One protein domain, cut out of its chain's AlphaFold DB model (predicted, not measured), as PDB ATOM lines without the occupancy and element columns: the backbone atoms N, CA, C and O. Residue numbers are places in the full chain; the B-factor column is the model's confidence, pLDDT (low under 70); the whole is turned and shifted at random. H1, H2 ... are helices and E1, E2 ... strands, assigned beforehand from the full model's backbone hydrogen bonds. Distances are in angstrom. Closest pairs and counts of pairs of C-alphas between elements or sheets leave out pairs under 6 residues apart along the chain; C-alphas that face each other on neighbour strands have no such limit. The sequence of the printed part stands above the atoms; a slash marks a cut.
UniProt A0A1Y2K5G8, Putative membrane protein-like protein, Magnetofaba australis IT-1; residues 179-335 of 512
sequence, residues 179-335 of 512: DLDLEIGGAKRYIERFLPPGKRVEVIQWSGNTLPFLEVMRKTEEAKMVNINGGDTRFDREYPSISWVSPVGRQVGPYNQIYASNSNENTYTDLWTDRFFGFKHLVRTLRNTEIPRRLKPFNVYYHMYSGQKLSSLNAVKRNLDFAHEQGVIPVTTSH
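This is residues 179 to 335 of the 512 residues of the protein "Putative membrane protein-like protein" of Magnetofaba australis IT-1 (UniProt A0A1Y2K5G8). The model has two lobes joined by stretches with no named element: one lobe holds H1, H2 and two small two-strand sheets, E1 with E2 and the hairpin E3 and E4, and the other is built on the side-by-side helices H4 and H6, with the short H3 and H5 near them. H2 packs near both sheets, residues 180 to 185 of H1 meet H2, residues 193 to 199 stick out, and residues 326 to 335 run back from H6 toward the first lobe. The printed part has 157 residues, and under half of them, 76, are in named elements: six helices and four strands in the order H1, E1, H2, E2, E3, E4, H3, H4, H5, H6. The class is mostly helix; the sheet E1 E2 is parallel and the sheet E3 E4 antiparallel. The whole is compact, with a radius of gyration of the C-alphas of 16.7 A and spans of 42 by 34 by 32 A.

H1, residues 180 to 194, begins with its C-alpha at (170.248, 202.980, 165.575) and is 21.4 A long. E1, residues 203 to 205, is followed by H2, residues 214 to 222, 12.5 A long, and E2, residues 226 to 228. E3, residues 249 to 252, begins at C-alpha (166.268, 221.631, 178.174), and E4 is residues 255 to 258. H3 is residues 265 to 268. H4, residues 278 to 290, is 20.4 A long. H5 is residues 304 to 308, 8.2 A long. H6, residues 310 to 325, is the longest helix at 22.8 A and ends at C-alpha (156.639, 215.612, 202.624).

H1 touches H2 with residues 180 to 185 alone; the closest C-alphas, of Ile 184 and Thr 220, are 6.4 A apart. The two run the same way at a shallow tilt of 34 degrees, only just short of steep. E1, H2 and E2 form a strand-helix-strand unit, two parallel neighbour strands with a helix between them along the chain, and its crossover is right-handed. N 204 and O 226 of E1 and E2 are 2.9 A apart, within hydrogen-bond range. E3 and E4 are an antiparallel hairpin, with N 250 and O 257 within hydrogen-bond range at 2.9 A. The closest C-alphas of H2 and E4, of Met 217 and Tyr 255, are 6.6 A apart; those of E2 and E4, of Ile 228 and Ile 258, are 4.9 A apart. H4 touches H3 with residues 278 to 281 alone; the closest C-alphas, of Tyr 268 and Gly 278, are 4.8 A apart. H4 touches H6 with residues 278 to 283 alone, at a shallow tilt of 21 degrees, the same way; the C-alphas of Lys 280 and Ala 315 are closest at 4.6 A. H5 and H6 touch only at the corner, with the C-alphas of Gly 307 and Leu 313 closest at 5.0 A. H1 and H6 are apart, as are H2 and H4. Every O i to N i+4 pair is within hydrogen-bond range in H2 and H6, against 8 of 11 in H1, 5 of 9 in H4 and 0 of 1 in H5, where 2 of 2 O i to N i+3 pairs are; H3 is too short for an O i to N i+4 pair.

The two C-alphas farthest apart, of Asp 179 and Pro 292, are 47.6 A apart. The printed part, residues 179 to 335, has no cut. The links E2 to E3, residues 229 to 248, and H4 to H5, residues 291 to 303, are long. Residues 193 to 199, of which 193 and 194 belong to H1, stand free. The mean pLDDT of the printed part is 93.0, and no printed residue is under 70.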
ATOM      1  N   ASP A 179     173.220 199.489 165.481       87.38
ATOM      2  CA  ASP A 179     172.101 199.800 164.600       87.38
ATOM      3  C   ASP A 179     171.155 200.733 165.354       87.38
ATOM      4  O   ASP A 179     170.579 200.362 166.376       87.38
ATOM      5  N   LEU A 180     171.005 201.960 164.863       89.25
ATOM      6  CA  LEU A 180     170.248 202.980 165.575       89.25
ATOM      7  C   LEU A 180     168.733 202.701 165.597       89.25
ATOM      8  O   LEU A 180     168.058 203.049 166.568       89.25
ATOM      9  N   ASP A 181     168.191 202.046 164.567       91.69
ATOM     10  CA  ASP A 181     166.796 201.605 164.566       91.69
ATOM     11  C   ASP A 181     166.560 200.527 165.618       91.69
ATOM     12  O   ASP A 181     165.521 200.529 166.284       91.69
ATOM     13  N   LEU A 182     167.537 199.637 165.810       92.00
ATOM     14  CA  LEU A 182     167.520 198.653 166.883       92.00
ATOM     15  C   LEU A 182     167.645 199.311 168.263       92.00
ATOM     16  O   LEU A 182     166.899 198.929 169.161       92.00
ATOM     17  N   GLU A 183     168.529 200.298 168.435       90.12
ATOM     18  CA  GLU A 183     168.751 200.963 169.729       90.12
ATOM     19  C   GLU A 183     167.547 201.773 170.221       90.12
ATOM     20  O   GLU A 183     167.326 201.859 171.427       90.12
ATOM     21  N   ILE A 184     166.760 202.356 169.311       94.88
ATOM     22  CA  ILE A 184     165.630 203.223 169.675       94.88
ATOM     23  C   ILE A 184     164.303 202.476 169.524       94.88
ATOM     24  O   ILE A 184     163.720 202.003 170.504       94.88
ATOM     25  N   GLY A 185     163.815 202.327 168.292       95.75
ATOM     26  CA  GLY A 185     162.523 201.693 168.028       95.75
ATOM     27  C   GLY A 185     162.528 200.188 168.315       95.75
ATOM     28  O   GLY A 185     161.535 199.638 168.786       95.75
ATOM     29  N   GLY A 186     163.642 199.507 168.047       95.50
ATOM     30  CA  GLY A 186     163.816 198.084 168.318       95.50
ATOM     31  C   GLY A 186     163.807 197.770 169.811       95.50
ATOM     32  O   GLY A 186     163.060 196.886 170.229       95.50
ATOM     33  N   ALA A 187     164.562 198.525 170.612       94.56
ATOM     34  CA  ALA A 187     164.597 198.402 172.066       94.56
ATOM     35  C   ALA A 187     163.215 198.653 172.674       94.56
ATOM     36  O   ALA A 187     162.745 197.839 173.472       94.56
ATOM     37  N   LYS A 188     162.517 199.701 172.214       96.69
ATOM     38  CA  LYS A 188     161.117 199.968 172.569       96.69
ATOM     39  C   LYS A 188     160.239 198.731 172.345       96.69
ATOM     40  O   LYS A 188     159.674 198.190 173.292       96.69
ATOM     41  N   ARG A 189     160.191 198.230 171.103       96.25
ATOM     42  CA  ARG A 189     159.385 197.053 170.725       96.25
ATOM     43  C   ARG A 189     159.799 195.780 171.454       96.25
ATOM     44  O   ARG A 189     158.998 194.858 171.569       96.25
ATOM     45  N   TYR A 190     161.056 195.669 171.868       95.88
ATOM     46  CA  TYR A 190     161.540 194.526 172.630       95.88
ATOM     47  C   TYR A 190     161.032 194.571 174.074       95.88
ATOM     48  O   TYR A 190     160.469 193.583 174.539       95.88
ATOM     49  N   ILE A 191     161.159 195.720 174.746       96.38
ATOM     50  CA  ILE A 191     160.667 195.930 176.116       96.38
ATOM     51  C   ILE A 191     159.150 195.727 176.184       96.38
ATOM     52  O   ILE A 191     158.668 195.059 177.095       96.38
ATOM     53  N   GLU A 192     158.404 196.238 175.201       96.88
ATOM     54  CA  GLU A 192     156.937 196.145 175.160       96.88
ATOM     55  C   GLU A 192     156.398 194.704 175.158       96.88
ATOM     56  O   GLU A 192     155.264 194.488 175.573       96.88
ATOM     57  N   ARG A 193     157.209 193.698 174.795       97.12
ATOM     58  CA  ARG A 193     156.818 192.274 174.870       97.12
ATOM     59  C   ARG A 193     156.643 191.770 176.301       97.12
ATOM     60  O   ARG A 193     155.992 190.752 176.503       97.12
ATOM     61  N   PHE A 194     157.258 192.447 177.268       97.38
ATOM     62  CA  PHE A 194     157.251 192.067 178.681       97.38
ATOM     63  C   PHE A 194     156.311 192.940 179.520       97.38
ATOM     64  O   PHE A 194     156.212 192.743 180.732       97.38
ATOM     65  N   LEU A 195     155.657 193.934 178.912       96.19
ATOM     66  CA  LEU A 195     154.773 194.845 179.628       96.19
ATOM     67  C   LEU A 195     153.363 194.246 179.777       96.19
ATOM     68  O   LEU A 195     152.910 193.517 178.894       96.19
ATOM     69  N   PRO A 196     152.639 194.566 180.868       94.88
ATOM     70  CA  PRO A 196     151.229 194.216 180.998       94.88
ATOM     71  C   PRO A 196     150.383 194.765 179.836       94.88
ATOM     72  O   PRO A 196     150.744 195.803 179.267       94.88
ATOM     73  N   PRO A 197     149.233 194.139 179.517       90.75
ATOM     74  CA  PRO A 197     148.322 194.637 178.491       90.75
ATOM     75  C   PRO A 197     147.995 196.124 178.673       90.75
ATOM     76  O   PRO A 197     147.718 196.578 179.780       90.75
ATOM     77  N   GLY A 198     148.047 196.887 177.581       86.81
ATOM     78  CA  GLY A 198     147.769 198.328 177.575       86.81
ATOM     79  C   GLY A 198     148.957 199.227 177.943       86.81
ATOM     80  O   GLY A 198     148.966 200.387 177.538       86.81
ATOM     81  N   LYS A 199     149.997 198.712 178.613       93.19
ATOM     82  CA  LYS A 199     151.183 199.502 178.976       93.19
ATOM     83  C   LYS A 199     152.178 199.579 177.817       93.19
ATOM     84  O   LYS A 199     152.487 198.576 177.179       93.19
ATOM     85  N   ARG A 200     152.712 200.775 177.562       94.88
ATOM     86  CA  ARG A 200     153.659 201.058 176.472       94.88
ATOM     87  C   ARG A 200     154.893 201.781 176.992       94.88
ATOM     88  O   ARG A 200     154.880 202.334 178.092       94.88
ATOM     89  N   VAL A 201     155.960 201.777 176.202       97.12
ATOM     90  CA  VAL A 201     157.137 202.608 176.485       97.12
ATOM     91  C   VAL A 201     156.899 204.003 175.906       97.12
ATOM     92  O   VAL A 201     156.678 204.154 174.705       97.12
ATOM     93  N   GLU A 202     156.952 205.019 176.765       96.81
ATOM     94  CA  GLU A 202     156.629 206.409 176.407       96.81
ATOM     95  C   GLU A 202     157.824 207.357 176.472       96.81
ATOM     96  O   GLU A 202     157.752 208.454 175.936       96.81
ATOM     97  N   VAL A 203     158.909 206.973 177.146       97.56
ATOM     98  CA  VAL A 203     160.058 207.852 177.382       97.56
ATOM     99  C   VAL A 203     161.365 207.110 177.170       97.56
ATOM    100  O   VAL A 203     161.518 205.971 177.618       97.56
ATOM    101  N   ILE A 204     162.320 207.777 176.526       97.19
ATOM    102  CA  ILE A 204     163.718 207.359 176.494       97.19
ATOM    103  C   ILE A 204     164.547 208.215 177.453       97.19
ATOM    104  O   ILE A 204     164.450 209.442 177.468       97.19
ATOM    105  N   GLN A 205     165.361 207.541 178.262       95.31
ATOM    106  CA  GLN A 205     166.372 208.156 179.113       95.31
ATOM    107  C   GLN A 205     167.736 207.956 178.462       95.31
ATOM    108  O   GLN A 205     168.117 206.818 178.176       95.31
ATOM    109  N   TRP A 206     168.451 209.049 178.199       93.25
ATOM    110  CA  TRP A 206     169.728 208.973 177.493       93.25
ATOM    111  C   TRP A 206     170.787 208.245 178.318       93.25
ATOM    112  O   TRP A 206     170.933 208.497 179.516       93.25
ATOM    113  N   SER A 207     171.526 207.353 177.658       83.94
ATOM    114  CA  SER A 207     172.695 206.675 178.210       83.94
ATOM    115  C   SER A 207     173.974 207.490 177.973       83.94
ATOM    116  O   SER A 207     174.003 208.421 177.164       83.94
ATOM    117  N   GLY A 208     175.051 207.132 178.675       83.06
ATOM    118  CA  GLY A 208     176.367 207.743 178.483       83.06
ATOM    119  C   GLY A 208     176.402 209.221 178.875       83.06
ATOM    120  O   GLY A 208     175.931 209.586 179.947       83.06
ATOM    121  N   ASN A 209     176.962 210.059 178.001       81.19
ATOM    122  CA  ASN A 209     177.116 211.502 178.226       81.19
ATOM    123  C   ASN A 209     175.799 212.290 178.133       81.19
ATOM    124  O   ASN A 209     175.796 213.495 178.357       81.19
ATOM    125  N   THR A 210     174.681 211.638 177.799       88.38
ATOM    126  CA  THR A 210     173.362 212.271 177.673       88.38
ATOM    127  C   THR A 210     173.288 213.375 176.612       88.38
ATOM    128  O   THR A 210     172.447 214.266 176.701       88.38
ATOM    129  N   LEU A 211     174.129 213.302 175.575       86.81
ATOM    130  CA  LEU A 211     174.135 214.236 174.446       86.81
ATOM    131  C   LEU A 211     173.571 213.567 173.178       86.81
ATOM    132  O   LEU A 211     174.336 213.180 172.293       86.81
ATOM    133  N   PRO A 212     172.237 213.399 173.052       89.25
ATOM    134  CA  PRO A 212     171.631 212.903 171.824       89.25
ATOM    135  C   PRO A 212     171.949 213.827 170.644       89.25
ATOM    136  O   PRO A 212     171.906 215.059 170.754       89.25
ATOM    137  N   PHE A 213     172.233 213.210 169.499       87.56
ATOM    138  CA  PHE A 213     172.372 213.894 168.218       87.56
ATOM    139  C   PHE A 213     171.063 213.840 167.423       87.56
ATOM    140  O   PHE A 213     170.157 213.064 167.729       87.56
ATOM    141  N   LEU A 214     170.980 214.671 166.383       88.31
ATOM    142  CA  LEU A 214     169.761 214.933 165.614       88.31
ATOM    143  C   LEU A 214     169.012 213.669 165.164       88.31
ATOM    144  O   LEU A 214     167.804 213.570 165.356       88.31
ATOM    145  N   GLU A 215     169.717 212.690 164.602       90.25
ATOM    146  CA  GLU A 215     169.082 211.473 164.078       90.25
ATOM    147  C   GLU A 215     168.480 210.593 165.187       90.25
ATOM    148  O   GLU A 215     167.452 209.950 164.979       90.25
ATOM    149  N   VAL A 216     169.070 210.597 166.387       92.69
ATOM    150  CA  VAL A 216     168.499 209.891 167.545       92.69
ATOM    151  C   VAL A 216     167.206 210.567 167.981       92.69
ATOM    152  O   VAL A 216     166.204 209.888 168.177       92.69
ATOM    153  N   MET A 217     167.206 211.903 168.064       94.62
ATOM    154  CA  MET A 217     166.008 212.681 168.396       94.62
ATOM    155  C   MET A 217     164.881 212.422 167.391       94.62
ATOM    156  O   MET A 217     163.745 212.171 167.789       94.62
ATOM    157  N   ARG A 218     165.213 212.391 166.094       95.50
ATOM    158  CA  ARG A 218     164.279 212.077 165.007       95.50
ATOM    159  C   ARG A 218     163.643 210.698 165.186       95.50
ATOM    160  O   ARG A 218     162.422 210.585 165.180       95.50
ATOM    161  N   LYS A 219     164.449 209.657 165.410       95.94
ATOM    162  CA  LYS A 219     163.942 208.289 165.621       95.94
ATOM    163  C   LYS A 219     163.154 208.135 166.921       95.94
ATOM    164  O   LYS A 219     162.240 207.316 166.986       95.94
ATOM    165  N   THR A 220     163.487 208.902 167.956       97.25
ATOM    166  CA  THR A 220     162.717 208.958 169.204       97.25
ATOM    167  C   THR A 220     161.312 209.519 168.966       97.25
ATOM    168  O   THR A 220     160.341 208.908 169.420       97.25
ATOM    169  N   GLU A 221     161.196 210.593 168.181       95.62
ATOM    170  CA  GLU A 221     159.910 211.165 167.760       95.62
ATOM    171  C   GLU A 221     159.108 210.182 166.891       95.62
ATOM    172  O   GLU A 221     157.942 209.910 167.173       95.62
ATOM    173  N   GLU A 222     159.734 209.559 165.883       96.06
ATOM    174  CA  GLU A 222     159.090 208.528 165.045       96.06
ATOM    175  C   GLU A 222     158.581 207.339 165.869       96.06
ATOM    176  O   GLU A 222     157.525 206.763 165.592       96.06
ATOM    177  N   ALA A 223     159.319 206.984 166.922       96.62
ATOM    178  CA  ALA A 223     158.933 205.955 167.871       96.62
ATOM    179  C   ALA A 223     157.861 206.424 168.871       96.62
ATOM    180  O   ALA A 223     157.457 205.620 169.716       96.62
ATOM    181  N   LYS A 224     157.369 207.666 168.782       96.12
ATOM    182  CA  LYS A 224     156.374 208.269 169.683       96.12
ATOM    183  C   LYS A 224     156.796 208.182 171.149       96.12
ATOM    184  O   LYS A 224     156.017 207.744 171.997       96.12
ATOM    185  N   MET A 225     158.056 208.500 171.426       97.81
ATOM    186  CA  MET A 225     158.583 208.592 172.783       97.81
ATOM    187  C   MET A 225     159.029 210.022 173.056       97.81
ATOM    188  O   MET A 225     159.691 210.635 172.226       97.81
ATOM    189  N   VAL A 226     158.730 210.532 174.247       97.81
ATOM    190  CA  VAL A 226     159.398 211.735 174.752       97.81
ATOM    191  C   VAL A 226     160.811 211.381 175.215       97.81
ATOM    192  O   VAL A 226     161.154 210.209 175.388       97.81
ATOM    193  N   ASN A 227     161.658 212.384 175.419       97.81
ATOM    194  CA  ASN A 227     163.037 212.166 175.835       97.81
ATOM    195  C   ASN A 227     163.378 212.964 177.088       97.81
ATOM    196  O   ASN A 227     162.822 214.038 177.313       97.81
ATOM    197  N   ILE A 228     164.300 212.430 177.884       97.81
ATOM    198  CA  ILE A 228     164.840 213.126 179.045       97.81
ATOM    199  C   ILE A 228     166.279 212.690 179.347       97.81
ATOM    200  O   ILE A 228     166.646 211.548 179.067       97.81
ATOM    201  N   ASN A 229     167.065 213.610 179.914       89.12
ATOM    202  CA  ASN A 229     168.319 213.473 180.688       89.12
ATOM    203  C   ASN A 229     169.290 214.598 180.310       89.12
ATOM    204  O   ASN A 229     168.983 215.411 179.442       89.12
ATOM    205  N   GLY A 230     170.442 214.663 180.973       88.81
ATOM    206  CA  GLY A 230     171.309 215.836 180.973       88.81
ATOM    207  C   GLY A 230     170.829 216.878 181.983       88.81
ATOM    208  O   GLY A 230     169.848 216.669 182.709       88.81
ATOM    209  N   GLY A 231     171.541 217.997 182.041       88.06
ATOM    210  CA  GLY A 231     171.286 219.101 182.959       88.06
ATOM    211  C   GLY A 231     172.079 219.005 184.262       88.06
ATOM    212  O   GLY A 231     172.641 220.002 184.680       88.06
ATOM    213  N   ASP A 232     172.169 217.847 184.913       90.00
ATOM    214  CA  ASP A 232     173.006 217.658 186.116       90.00
ATOM    215  C   ASP A 232     172.875 218.750 187.194       90.00
ATOM    216  O   ASP A 232     173.835 219.100 187.877       90.00
ATOM    217  N   THR A 233     171.658 219.273 187.382       93.50
ATOM    218  CA  THR A 233     171.397 220.345 188.349       93.50
ATOM    219  C   THR A 233     171.886 219.963 189.747       93.50
ATOM    220  O   THR A 233     171.438 218.966 190.330       93.50
ATOM    221  N   ARG A 234     172.742 220.819 190.308       90.25
ATOM    222  CA  ARG A 234     173.205 220.803 191.700       90.25
ATOM    223  C   ARG A 234     173.107 222.222 192.245       90.25
ATOM    224  O   ARG A 234     173.464 223.172 191.571       90.25
ATOM    225  N   PHE A 235     172.628 222.388 193.471       89.56
ATOM    226  CA  PHE A 235     172.677 223.681 194.149       89.56
ATOM    227  C   PHE A 235     172.832 223.449 195.647       89.56
ATOM    228  O   PHE A 235     171.910 223.633 196.440       89.56
ATOM    229  N   ASP A 236     174.008 222.978 196.035       87.69
ATOM    230  CA  ASP A 236     174.327 222.572 197.399       87.69
ATOM    231  C   ASP A 236     175.635 223.226 197.877       87.69
ATOM    232  O   ASP A 236     175.986 224.308 197.420       87.69
ATOM    233  N   ARG A 237     176.314 222.650 198.875       86.12
ATOM    234  CA  ARG A 237     177.550 223.245 199.413       86.12
ATOM    235  C   ARG A 237     178.732 223.143 198.453       86.12
ATOM    236  O   ARG A 237     179.608 223.995 198.514       86.12
ATOM    237  N   GLU A 238     178.759 222.106 197.628       85.94
ATOM    238  CA  GLU A 238     179.813 221.875 196.640       85.94
ATOM    239  C   GLU A 238     179.576 222.739 195.397       85.94
ATOM    240  O   GLU A 238     180.513 223.291 194.827       85.94
ATOM    241  N   TYR A 239     178.302 222.955 195.064       86.06
ATOM    242  CA  TYR A 239     177.858 223.774 193.938       86.06
ATOM    243  C   TYR A 239     176.990 224.955 194.418       86.06
ATOM    244  O   TYR A 239     175.777 224.958 194.198       86.06
ATOM    245  N   PRO A 240     177.555 225.968 195.110       87.19
ATOM    246  CA  PRO A 240     176.789 226.972 195.857       87.19
ATOM    247  C   PRO A 240     176.314 228.152 194.993       87.19
ATOM    248  O   PRO A 240     176.375 229.302 195.423       87.19
ATOM    249  N   SER A 241     175.834 227.898 193.774       82.69
ATOM    250  CA  SER A 241     175.316 228.948 192.887       82.69
ATOM    251  C   SER A 241     174.167 228.453 192.013       82.69
ATOM    252  O   SER A 241     174.163 227.308 191.573       82.69
ATOM    253  N   ILE A 242     173.244 229.361 191.680       83.25
ATOM    254  CA  ILE A 242     172.199 229.136 190.672       83.25
ATOM    255  C   ILE A 242     172.779 228.819 189.283       83.25
ATOM    256  O   ILE A 242     172.109 228.185 188.482       83.25
ATOM    257  N   SER A 243     174.037 229.183 189.010       81.69
ATOM    258  CA  SER A 243     174.757 228.816 187.776       81.69
ATOM    259  C   SER A 243     174.985 227.305 187.612       81.69
ATOM    260  O   SER A 243     175.500 226.870 186.588       81.69
ATOM    261  N   TRP A 244     174.657 226.510 188.632       85.81
ATOM    262  CA  TRP A 244     174.665 225.046 188.597       85.81
ATOM    263  C   TRP A 244     173.252 224.450 188.507       85.81
ATOM    264  O   TRP A 244     173.080 223.232 188.548       85.81
ATOM    265  N   VAL A 245     172.230 225.300 188.379       91.62
ATOM    266  CA  VAL A 245     170.857 224.901 188.077       91.62
ATOM    267  C   VAL A 245     170.665 224.981 186.575       91.62
ATOM    268  O   VAL A 245     170.753 226.060 185.993       91.62
ATOM    269  N   SER A 246     170.369 223.846 185.955       94.31
ATOM    270  CA  SER A 246     170.262 223.753 184.504       94.31
ATOM    271  C   SER A 246     168.893 224.158 183.966       94.31
ATOM    272  O   SER A 246     167.879 224.016 184.674       94.31
ATOM    273  N   PRO A 247     168.840 224.626 182.704       95.81
ATOM    274  CA  PRO A 247     167.608 225.093 182.078       95.81
ATOM    275  C   PRO A 247     166.605 223.954 181.862       95.81
ATOM    276  O   PRO A 247     166.837 222.801 182.238       95.81
ATOM    277  N   VAL A 248     165.423 224.268 181.327       96.94
ATOM    278  CA  VAL A 248     164.369 223.265 181.070       96.94
ATOM    279  C   VAL A 248     164.855 222.176 180.105       96.94
ATOM    280  O   VAL A 248     164.492 221.008 180.250       96.94
ATOM    281  N   GLY A 249     165.722 222.537 179.167       96.12
ATOM    282  CA  GLY A 249     166.268 221.631 178.174       96.12
ATOM    283  C   GLY A 249     167.240 222.347 177.249       96.12
ATOM    284  O   GLY A 249     167.726 223.426 177.576       96.12
ATOM    285  N   ARG A 250     167.485 221.758 176.081       92.50
ATOM    286  CA  ARG A 250     168.235 222.380 174.986       92.50
ATOM    287  C   ARG A 250     167.644 222.015 173.631       92.50
ATOM    288  O   ARG A 250     167.016 220.966 173.485       92.50
ATOM    289  N   GLN A 251     167.934 222.828 172.624       90.50
ATOM    290  CA  GLN A 251     167.542 222.548 171.249       90.50
ATOM    291  C   GLN A 251     168.540 221.600 170.555       90.50
ATOM    292  O   GLN A 251     169.756 221.768 170.659       90.50
ATOM    293  N   VAL A 252     168.024 220.617 169.815       88.44
ATOM    294  CA  VAL A 252     168.774 219.698 168.944       88.44
ATOM    295  C   VAL A 252     168.073 219.646 167.584       88.44
ATOM    296  O   VAL A 252     167.170 218.841 167.351       88.44
ATOM    297  N   GLY A 253     168.464 220.547 166.679       87.12
ATOM    298  CA  GLY A 253     167.737 220.771 165.426       87.12
ATOM    299  C   GLY A 253     166.298 221.241 165.695       87.12
ATOM    300  O   GLY A 253     166.122 222.207 166.437       87.12
ATOM    301  N   PRO A 254     165.260 220.596 165.132       88.50
ATOM    302  CA  PRO A 254     163.867 220.958 165.403       88.50
ATOM    303  C   PRO A 254     163.334 220.374 166.725       88.50
ATOM    304  O   PRO A 254     162.204 220.668 167.104       88.50
ATOM    305  N   TYR A 255     164.114 219.540 167.418       93.94
ATOM    306  CA  TYR A 255     163.687 218.853 168.635       93.94
ATOM    307  C   TYR A 255     164.209 219.548 169.888       93.94
ATOM    308  O   TYR A 255     165.260 220.187 169.870       93.94
ATOM    309  N   ASN A 256     163.518 219.336 171.005       94.50
ATOM    310  CA  ASN A 256     164.002 219.722 172.325       94.50
ATOM    311  C   ASN A 256     164.430 218.477 173.099       94.50
ATOM    312  O   ASN A 256     163.661 217.521 173.245       94.50
ATOM    313  N   GLN A 257     165.654 218.495 173.613       96.38
ATOM    314  CA  GLN A 257     166.047 217.589 174.677       96.38
ATOM    315  C   GLN A 257     165.580 218.172 176.002       96.38
ATOM    316  O   GLN A 257     166.016 219.260 176.369       96.38
ATOM    317  N   ILE A 258     164.738 217.445 176.734       98.00
ATOM    318  CA  ILE A 258     164.307 217.871 178.066       98.00
ATOM    319  C   ILE A 258     165.330 217.395 179.097       98.00
ATOM    320  O   ILE A 258     165.755 216.239 179.088       98.00
ATOM    321  N   TYR A 259     165.748 218.280 179.995       97.88
ATOM    322  CA  TYR A 259     166.686 217.915 181.051       97.88
ATOM    323  C   TYR A 259     165.981 217.262 182.231       97.88
ATOM    324  O   TYR A 259     164.826 217.560 182.546       97.88
ATOM    325  N   ALA A 260     166.711 216.384 182.923       96.94
ATOM    326  CA  ALA A 260     166.289 215.963 184.247       96.94
ATOM    327  C   ALA A 260     166.225 217.203 185.152       96.94
ATOM    328  O   ALA A 260     167.013 218.144 185.021       96.94
ATOM    329  N   SER A 261     165.269 217.226 186.078       95.81
ATOM    330  CA  SER A 261     165.128 218.384 186.956       95.81
ATOM    331  C   SER A 261     166.319 218.534 187.905       95.81
ATOM    332  O   SER A 261     166.785 219.644 188.148       95.81
ATOM    333  N   ASN A 262     166.815 217.412 188.421       96.12
ATOM    334  CA  ASN A 262     167.962 217.301 189.313       96.12
ATOM    335  C   ASN A 262     168.895 216.193 188.836       96.12
ATOM    336  O   ASN A 262     168.439 215.209 188.242       96.12
ATOM    337  N   SER A 263     170.181 216.350 189.149       93.94
ATOM    338  CA  SER A 263     171.192 215.334 188.879       93.94
ATOM    339  C   SER A 263     170.852 213.990 189.539       93.94
ATOM    340  O   SER A 263     170.167 213.940 190.569       93.94
ATOM    341  N   ASN A 264     171.325 212.899 188.936       93.56
ATOM    342  CA  ASN A 264     171.215 211.569 189.528       93.56
ATOM    343  C   ASN A 264     172.292 211.354 190.602       93.56
ATOM    344  O   ASN A 264     173.148 212.204 190.824       93.56
ATOM    345  N   GLU A 265     172.268 210.213 191.277       94.50
ATOM    346  CA  GLU A 265     173.204 209.863 192.342       94.50
ATOM    347  C   GLU A 265     174.668 209.703 191.895       94.50
ATOM    348  O   GLU A 265     175.569 209.772 192.736       94.50
ATOM    349  N   ASN A 266     174.942 209.491 190.605       88.56
ATOM    350  CA  ASN A 266     176.298 209.257 190.106       88.56
ATOM    351  C   ASN A 266     177.205 210.487 190.312       88.56
ATOM    352  O   ASN A 266     178.356 210.332 190.721       88.56
ATOM    353  N   THR A 267     176.671 211.705 190.165       88.50
ATOM    354  CA  THR A 267     177.425 212.960 190.330       88.50
ATOM    355  C   THR A 267     177.717 213.256 191.795       88.50
ATOM    356  O   THR A 267     178.609 214.034 192.124       88.50
ATOM    357  N   TYR A 268     176.978 212.625 192.707       91.44
ATOM    358  CA  TYR A 268     177.216 212.708 194.144       91.44
ATOM    359  C   TYR A 268     178.211 211.655 194.644       91.44
ATOM    360  O   TYR A 268     178.674 211.756 195.780       91.44
ATOM    361  N   THR A 269     178.506 210.640 193.827       88.25
ATOM    362  CA  THR A 269     179.275 209.440 194.205       88.25
ATOM    363  C   THR A 269     180.505 209.217 193.324       88.25
ATOM    364  O   THR A 269     181.058 208.120 193.289       88.25
ATOM    365  N   ASP A 270     180.926 210.250 192.591       84.81
ATOM    366  CA  ASP A 270     182.082 210.197 191.690       84.81
ATOM    367  C   ASP A 270     182.003 209.023 190.700       84.81
ATOM    368  O   ASP A 270     182.859 208.140 190.666       84.81
ATOM    369  N   LEU A 271     180.885 208.939 189.970       86.12
ATOM    370  CA  LEU A 271     180.582 207.821 189.070       86.12
ATOM    371  C   LEU A 271     180.632 206.452 189.771       86.12
ATOM    372  O   LEU A 271     181.117 205.469 189.213       86.12
ATOM    373  N   TRP A 272     180.083 206.390 190.988       87.88
ATOM    374  CA  TRP A 272     180.006 205.183 191.817       87.88
ATOM    375  C   TRP A 272     181.365 204.654 192.318       87.88
ATOM    376  O   TRP A 272     181.504 203.465 192.613       87.88
ATOM    377  N   THR A 273     182.368 205.526 192.453       87.44
ATOM    378  CA  THR A 273     183.700 205.157 192.967       87.44
ATOM    379  C   THR A 273     183.939 205.582 194.416       87.44
ATOM    380  O   THR A 273     184.716 204.932 195.116       87.44
ATOM    381  N   ASP A 274     183.236 206.604 194.907       90.94
ATOM    382  CA  ASP A 274     183.421 207.145 196.256       90.94
ATOM    383  C   ASP A 274     182.113 207.745 196.815       90.94
ATOM    384  O   ASP A 274     181.067 207.749 196.167       90.94
ATOM    385  N   ARG A 275     182.136 208.233 198.063       91.50
ATOM    386  CA  ARG A 275     181.079 209.036 198.699       91.50
ATOM    387  C   ARG A 275     179.689 208.439 198.510       91.50
ATOM    388  O   ARG A 275     178.738 209.169 198.274       91.50
ATOM    389  N   PHE A 276     179.527 207.126 198.698       95.69
ATOM    390  CA  PHE A 276     178.250 206.412 198.506       95.69
ATOM    391  C   PHE A 276     177.062 206.990 199.305       95.69
ATOM    392  O   PHE A 276     175.914 206.679 199.025       95.69
ATOM    393  N   PHE A 277     177.301 207.844 200.305       95.12
ATOM    394  CA  PHE A 277     176.262 208.580 201.036       95.12
ATOM    395  C   PHE A 277     175.823 209.897 200.363       95.12
ATOM    396  O   PHE A 277     174.889 210.544 200.843       95.12
ATOM    397  N   GLY A 278     176.536 210.356 199.333       95.12
ATOM    398  CA  GLY A 278     176.528 211.726 198.824       95.12
ATOM    399  C   GLY A 278     175.170 212.168 198.301       95.12
ATOM    400  O   GLY A 278     174.796 213.326 198.475       95.12
ATOM    401  N   PHE A 279     174.371 211.240 197.766       97.69
ATOM    402  CA  PHE A 279     173.057 211.554 197.204       97.69
ATOM    403  C   PHE A 279     172.091 212.191 198.219       97.69
ATOM    404  O   PHE A 279     171.172 212.909 197.833       97.69
ATOM    405  N   LYS A 280     172.346 212.053 199.530       95.81
ATOM    406  CA  LYS A 280     171.596 212.752 200.592       95.81
ATOM    407  C   LYS A 280     171.631 214.282 200.455       95.81
ATOM    408  O   LYS A 280     170.813 214.976 201.060       95.81
ATOM    409  N   HIS A 281     172.611 214.824 199.726       95.06
ATOM    410  CA  HIS A 281     172.769 216.258 199.506       95.06
ATOM    411  C   HIS A 281     171.761 216.828 198.498       95.06
ATOM    412  O   HIS A 281     171.573 218.044 198.492       95.06
ATOM    413  N   LEU A 282     171.025 215.980 197.762       97.62
ATOM    414  CA  LEU A 282     169.898 216.392 196.918       97.62
ATOM    415  C   LEU A 282     168.916 217.293 197.676       97.62
ATOM    416  O   LEU A 282     168.561 218.353 197.175       97.62
ATOM    417  N   VAL A 283     168.559 216.954 198.922       96.94
ATOM    418  CA  VAL A 283     167.644 217.761 199.756       96.94
ATOM    419  C   VAL A 283     168.079 219.228 199.862       96.94
ATOM    420  O   VAL A 283     167.235 220.120 199.949       96.94
ATOM    421  N   ARG A 284     169.388 219.516 199.846       95.38
ATOM    422  CA  ARG A 284     169.870 220.902 199.868       95.38
ATOM    423  C   ARG A 284     169.579 221.614 198.547       95.38
ATOM    424  O   ARG A 284     169.075 222.732 198.607       95.38
ATOM    425  N   THR A 285     169.825 220.962 197.410       95.69
ATOM    426  CA  THR A 285     169.430 221.463 196.084       95.69
ATOM    427  C   THR A 285     167.933 221.743 196.032       95.69
ATOM    428  O   THR A 285     167.536 222.829 195.618       95.69
ATOM    429  N   LEU A 286     167.102 220.821 196.532       96.00
ATOM    430  CA  LEU A 286     165.645 220.992 196.539       96.00
ATOM    431  C   LEU A 286     165.223 222.227 197.341       96.00
ATOM    432  O   LEU A 286     164.450 223.045 196.863       96.00
ATOM    433  N   ARG A 287     165.799 222.428 198.530       94.50
ATOM    434  CA  ARG A 287     165.519 223.626 199.341       94.50
ATOM    435  C   ARG A 287     165.968 224.915 198.654       94.50
ATOM    436  O   ARG A 287     165.218 225.884 198.646       94.50
ATOM    437  N   ASN A 288     167.171 224.920 198.082       93.44
ATOM    438  CA  ASN A 288     167.754 226.096 197.432       93.44
ATOM    439  C   ASN A 288     167.058 226.464 196.105       93.44
ATOM    440  O   ASN A 288     167.148 227.607 195.668       93.44
ATOM    441  N   THR A 289     166.383 225.507 195.462       93.38
ATOM    442  CA  THR A 289     165.595 225.728 194.236       93.38
ATOM    443  C   THR A 289     164.110 225.974 194.504       93.38
ATOM    444  O   THR A 289     163.388 226.338 193.580       93.38
ATOM    445  N   GLU A 290     163.659 225.825 195.750       92.50
ATOM    446  CA  GLU A 290     162.284 226.094 196.177       92.50
ATOM    447  C   GLU A 290     162.148 227.462 196.866       92.50
ATOM    448  O   GLU A 290     161.200 228.200 196.604       92.50
ATOM    449  N   ILE A 291     163.102 227.820 197.735       88.75
ATOM    450  CA  ILE A 291     163.041 229.001 198.610       88.75
ATOM    451  C   ILE A 291     164.296 229.866 198.408       88.75
ATOM    452  O   ILE A 291     165.402 229.327 198.397       88.75
ATOM    453  N   PRO A 292     164.171 231.207 198.310       85.06
ATOM    454  CA  PRO A 292     162.948 232.016 198.427       85.06
ATOM    455  C   PRO A 292     162.150 232.134 197.123       85.06
ATOM    456  O   PRO A 292     161.124 232.804 197.096       85.06
ATOM    457  N   ARG A 293     162.636 231.541 196.033       84.88
ATOM    458  CA  ARG A 293     161.982 231.551 194.725       84.88
ATOM    459  C   ARG A 293     161.966 230.129 194.195       84.88
ATOM    460  O   ARG A 293     163.012 229.487 194.165       84.88
ATOM    461  N   ARG A 294     160.804 229.681 193.724       90.31
ATOM    462  CA  ARG A 294     160.659 228.378 193.077       90.31
ATOM    463  C   ARG A 294     161.224 228.454 191.660       90.31
ATOM    464  O   ARG A 294     160.662 229.114 190.785       90.31
ATOM    465  N   LEU A 295     162.367 227.811 191.453       89.88
ATOM    466  CA  LEU A 295     163.120 227.833 190.201       89.88
ATOM    467  C   LEU A 295     162.783 226.649 189.300       89.88
ATOM    468  O   LEU A 295     162.729 226.809 188.084       89.88
ATOM    469  N   LYS A 296     162.582 225.463 189.882       90.62
ATOM    470  CA  LYS A 296     162.428 224.226 189.116       90.62
ATOM    471  C   LYS A 296     161.641 223.180 189.916       90.62
ATOM    472  O   LYS A 296     161.746 223.168 191.141       90.62
ATOM    473  N   PRO A 297     160.875 222.290 189.256       94.00
ATOM    474  CA  PRO A 297     160.414 221.052 189.883       94.00
ATOM    475  C   PRO A 297     161.596 220.141 190.250       94.00
ATOM    476  O   PRO A 297     162.759 220.480 190.017       94.00
ATOM    477  N   PHE A 298     161.315 218.962 190.811       95.81
ATOM    478  CA  PHE A 298     162.362 218.002 191.143       95.81
ATOM    479  C   PHE A 298     162.044 216.549 190.802       95.81
ATOM    480  O   PHE A 298     160.892 216.163 190.634       95.81
ATOM    481  N   ASN A 299     163.106 215.743 190.729       96.44
ATOM    482  CA  ASN A 299     163.065 214.288 190.616       96.44
ATOM    483  C   ASN A 299     163.970 213.662 191.680       96.44
ATOM    484  O   ASN A 299     164.914 214.292 192.154       96.44
ATOM    485  N   VAL A 300     163.720 212.391 191.990       96.69
ATOM    486  CA  VAL A 300     164.649 211.531 192.733       96.69
ATOM    487  C   VAL A 300     165.186 210.509 191.735       96.69
ATOM    488  O   VAL A 300     164.556 209.486 191.488       96.69
ATOM    489  N   TYR A 301     166.302 210.835 191.081       95.50
ATOM    490  CA  TYR A 301     166.891 210.007 190.023       95.50
ATOM    491  C   TYR A 301     168.049 209.195 190.604       95.50
ATOM    492  O   TYR A 301     169.040 209.759 191.054       95.50
ATOM    493  N   TYR A 302     167.886 207.873 190.635       95.81
ATOM    494  CA  TYR A 302     168.897 206.928 191.089       95.81
ATOM    495  C   TYR A 302     168.877 205.641 190.255       95.81
ATOM    496  O   TYR A 302     167.852 205.284 189.670       95.81
ATOM    497  N   HIS A 303     169.988 204.912 190.237       94.75
ATOM    498  CA  HIS A 303     170.099 203.589 189.634       94.75
ATOM    499  C   HIS A 303     169.960 202.487 190.692       94.75
ATOM    500  O   HIS A 303     170.265 202.673 191.873       94.75
ATOM    501  N   MET A 304     169.550 201.290 190.258       94.56
ATOM    502  CA  MET A 304     169.291 200.149 191.151       94.56
ATOM    503  C   MET A 304     170.537 199.665 191.908       94.56
ATOM    504  O   MET A 304     170.409 199.139 193.015       94.56
ATOM    505  N   TYR A 305     171.747 199.895 191.378       93.50
ATOM    506  CA  TYR A 305     172.986 199.582 192.099       93.50
ATOM    507  C   TYR A 305     173.124 200.372 193.410       93.50
ATOM    508  O   TYR A 305     173.866 199.950 194.291       93.50
ATOM    509  N   SER A 306     172.360 201.458 193.598       96.31
ATOM    510  CA  SER A 306     172.293 202.203 194.862       96.31
ATOM    511  C   SER A 306     171.958 201.306 196.060       96.31
ATOM    512  O   SER A 306     172.345 201.617 197.184       96.31
ATOM    513  N   GLY A 307     171.277 200.175 195.836       96.62
ATOM    514  CA  GLY A 307     170.985 199.182 196.872       96.62
ATOM    515  C   GLY A 307     172.188 198.344 197.326       96.62
ATOM    516  O   GLY A 307     172.120 197.714 198.375       96.62
ATOM    517  N   GLN A 308     173.304 198.343 196.588       95.94
ATOM    518  CA  GLN A 308     174.487 197.531 196.907       95.94
ATOM    519  C   GLN A 308     175.283 198.062 198.109       95.94
ATOM    520  O   GLN A 308     176.087 197.333 198.691       95.94
ATOM    521  N   LYS A 309     175.097 199.337 198.478       96.50
ATOM    522  CA  LYS A 309     175.766 199.985 199.614       96.50
ATOM    523  C   LYS A 309     174.714 200.546 200.561       96.50
ATOM    524  O   LYS A 309     173.896 201.371 200.158       96.50
ATOM    525  N   LEU A 310     174.779 200.171 201.840       97.69
ATOM    526  CA  LEU A 310     173.819 200.626 202.853       97.69
ATOM    527  C   LEU A 310     173.738 202.162 202.944       97.69
ATOM    528  O   LEU A 310     172.655 202.722 203.080       97.69
ATOM    529  N   SER A 311     174.874 202.853 202.825       97.56
ATOM    530  CA  SER A 311     174.937 204.320 202.830       97.56
ATOM    531  C   SER A 311     174.181 204.960 201.661       97.56
ATOM    532  O   SER A 311     173.512 205.974 201.865       97.56
ATOM    533  N   SER A 312     174.236 204.354 200.473       97.75
ATOM    534  CA  SER A 312     173.521 204.829 199.285       97.75
ATOM    535  C   SER A 312     172.033 204.510 199.357       97.75
ATOM    536  O   SER A 312     171.205 205.381 199.093       97.75
ATOM    537  N   LEU A 313     171.667 203.311 199.820       97.94
ATOM    538  CA  LEU A 313     170.269 202.959 200.074       97.94
ATOM    539  C   LEU A 313     169.621 203.933 201.072       97.94
ATOM    540  O   LEU A 313     168.521 204.429 200.836       97.94
ATOM    541  N   ASN A 314     170.323 204.264 202.159       98.38
ATOM    542  CA  ASN A 314     169.846 205.233 203.146       98.38
ATOM    543  C   ASN A 314     169.711 206.649 202.563       98.38
ATOM    544  O   ASN A 314     168.788 207.372 202.936       98.38
ATOM    545  N   ALA A 315     170.593 207.047 201.641       98.25
ATOM    546  CA  ALA A 315     170.482 208.322 200.940       98.25
ATOM    547  C   ALA A 315     169.240 208.376 200.032       98.25
ATOM    548  O   ALA A 315     168.506 209.362 200.075       98.25
ATOM    549  N   VAL A 316     168.963 207.307 199.273       98.19
ATOM    550  CA  VAL A 316     167.751 207.198 198.438       98.19
ATOM    551  C   VAL A 316     166.490 207.260 199.298       98.19
ATOM    552  O   VAL A 316     165.621 208.083 199.023       98.19
ATOM    553  N   LYS A 317     166.408 206.460 200.371       98.00
ATOM    554  CA  LYS A 317     165.252 206.461 201.288       98.00
ATOM    555  C   LYS A 317     164.981 207.853 201.853       98.00
ATOM    556  O   LYS A 317     163.877 208.355 201.717       98.00
ATOM    557  N   ARG A 318     166.017 208.526 202.359       97.75
ATOM    558  CA  ARG A 318     165.906 209.898 202.875       97.75
ATOM    559  C   ARG A 318     165.370 210.885 201.833       97.75
ATOM    560  O   ARG A 318     164.597 211.774 202.178       97.75
ATOM    561  N   ASN A 319     165.816 210.775 200.584       97.75
ATOM    562  CA  ASN A 319     165.349 211.655 199.514       97.75
ATOM    563  C   ASN A 319     163.886 211.371 199.142       97.75
ATOM    564  O   ASN A 319     163.149 212.313 198.859       97.75
ATOM    565  N   LEU A 320     163.460 210.104 199.169       96.00
ATOM    566  CA  LEU A 320     162.062 209.712 198.964       96.00
ATOM    567  C   LEU A 320     161.162 210.192 200.111       96.00
ATOM    568  O   LEU A 320     160.114 210.770 199.837       96.00
ATOM    569  N   ASP A 321     161.599 210.040 201.363       96.12
ATOM    570  CA  ASP A 321     160.880 210.543 202.541       96.12
ATOM    571  C   ASP A 321     160.678 212.062 202.432       96.12
ATOM    572  O   ASP A 321     159.556 212.558 202.517       96.12
ATOM    573  N   PHE A 322     161.745 212.802 202.105       96.00
ATOM    574  CA  PHE A 322     161.646 214.242 201.863       96.00
ATOM    575  C   PHE A 322     160.677 214.565 200.717       96.00
ATOM    576  O   PHE A 322     159.879 215.489 200.844       96.00
ATOM    577  N   ALA A 323     160.717 213.819 199.607       94.25
ATOM    578  CA  ALA A 323     159.814 214.021 198.474       94.25
ATOM    579  C   ALA A 323     158.339 213.800 198.848       94.25
ATOM    580  O   ALA A 323     157.467 214.517 198.350       94.25
ATOM    581  N   HIS A 324     158.050 212.841 199.732       90.81
ATOM    582  CA  HIS A 324     156.699 212.589 200.231       90.81
ATOM    583  C   HIS A 324     156.143 213.756 201.046       90.81
ATOM    584  O   HIS A 324     154.963 214.066 200.886       90.81
ATOM    585  N   GLU A 325     156.990 214.434 201.820       91.75
ATOM    586  CA  GLU A 325     156.639 215.612 202.624       91.75
ATOM    587  C   GLU A 325     156.419 216.889 201.790       91.75
ATOM    588  O   GLU A 325     155.908 217.883 202.307       91.75
ATOM    589  N   GLN A 326     156.809 216.907 200.508       90.75
ATOM    590  CA  GLN A 326     156.668 218.104 199.676       90.75
ATOM    591  C   GLN A 326     155.246 218.257 199.118       90.75
ATOM    592  O   GLN A 326     154.660 217.308 198.593       90.75
ATOM    593  N   GLY A 327     154.738 219.495 199.122       86.56
ATOM    594  CA  GLY A 327     153.475 219.894 198.484       86.56
ATOM    595  C   GLY A 327     153.588 220.006 196.960       86.56
ATOM    596  O   GLY A 327     153.455 221.095 196.402       86.56
ATOM    597  N   VAL A 328     153.902 218.890 196.299       88.00
ATOM    598  CA  VAL A 328     154.021 218.762 194.836       88.00
ATOM    599  C   VAL A 328     153.130 217.640 194.312       88.00
ATOM    600  O   VAL A 328     152.818 216.706 195.051       88.00
ATOM    601  N   ILE A 329     152.768 217.696 193.030       92.50
ATOM    602  CA  ILE A 329     152.048 216.622 192.333       92.50
ATOM    603  C   ILE A 329     153.080 215.611 191.809       92.50
ATOM    604  O   ILE A 329     153.881 215.973 190.943       92.50
ATOM    605  N   PRO A 330     153.092 214.351 192.282       92.88
ATOM    606  CA  PRO A 330     153.926 213.318 191.686       92.88
ATOM    607  C   PRO A 330     153.396 212.965 190.291       92.88
ATOM    608  O   PRO A 330     152.210 212.684 190.118       92.88
ATOM    609  N   VAL A 331     154.280 212.951 189.296       94.25
ATOM    610  CA  VAL A 331     153.949 212.613 187.906       94.25
ATOM    611  C   VAL A 331     154.954 211.615 187.347       94.25
ATOM    612  O   VAL A 331     156.062 211.476 187.867       94.25
ATOM    613  N   THR A 332     154.582 210.910 186.279       95.19
ATOM    614  CA  THR A 332     155.540 210.075 185.552       95.19
ATOM    615  C   THR A 332     156.604 210.943 184.887       95.19
ATOM    616  O   THR A 332     156.358 212.092 184.513       95.19
ATOM    617  N   THR A 333     157.783 210.368 184.665       96.25
ATOM    618  CA  THR A 333     158.847 211.032 183.905       96.25
ATOM    619  C   THR A 333     158.398 211.398 182.487       96.25
ATOM    620  O   THR A 333     158.738 212.478 182.013       96.25
ATOM    621  N   SER A 334     157.601 210.539 181.831       96.88
ATOM    622  CA  SER A 334     157.028 210.838 180.511       96.88
ATOM    623  C   SER A 334     156.155 212.091 180.560       96.88
ATOM    624  O   SER A 334     156.341 213.001 179.758       96.88
ATOM    625  N   HIS A 335     155.276 212.203 181.558       96.44
ATOM    626  CA  HIS A 335     154.413 213.369 181.701       96.44
ATOM    627  C   HIS A 335     155.198 214.647 182.027       96.44
ATOM    628  O   HIS A 335     154.915 215.696 181.450       96.44
TER     629      HIS A 335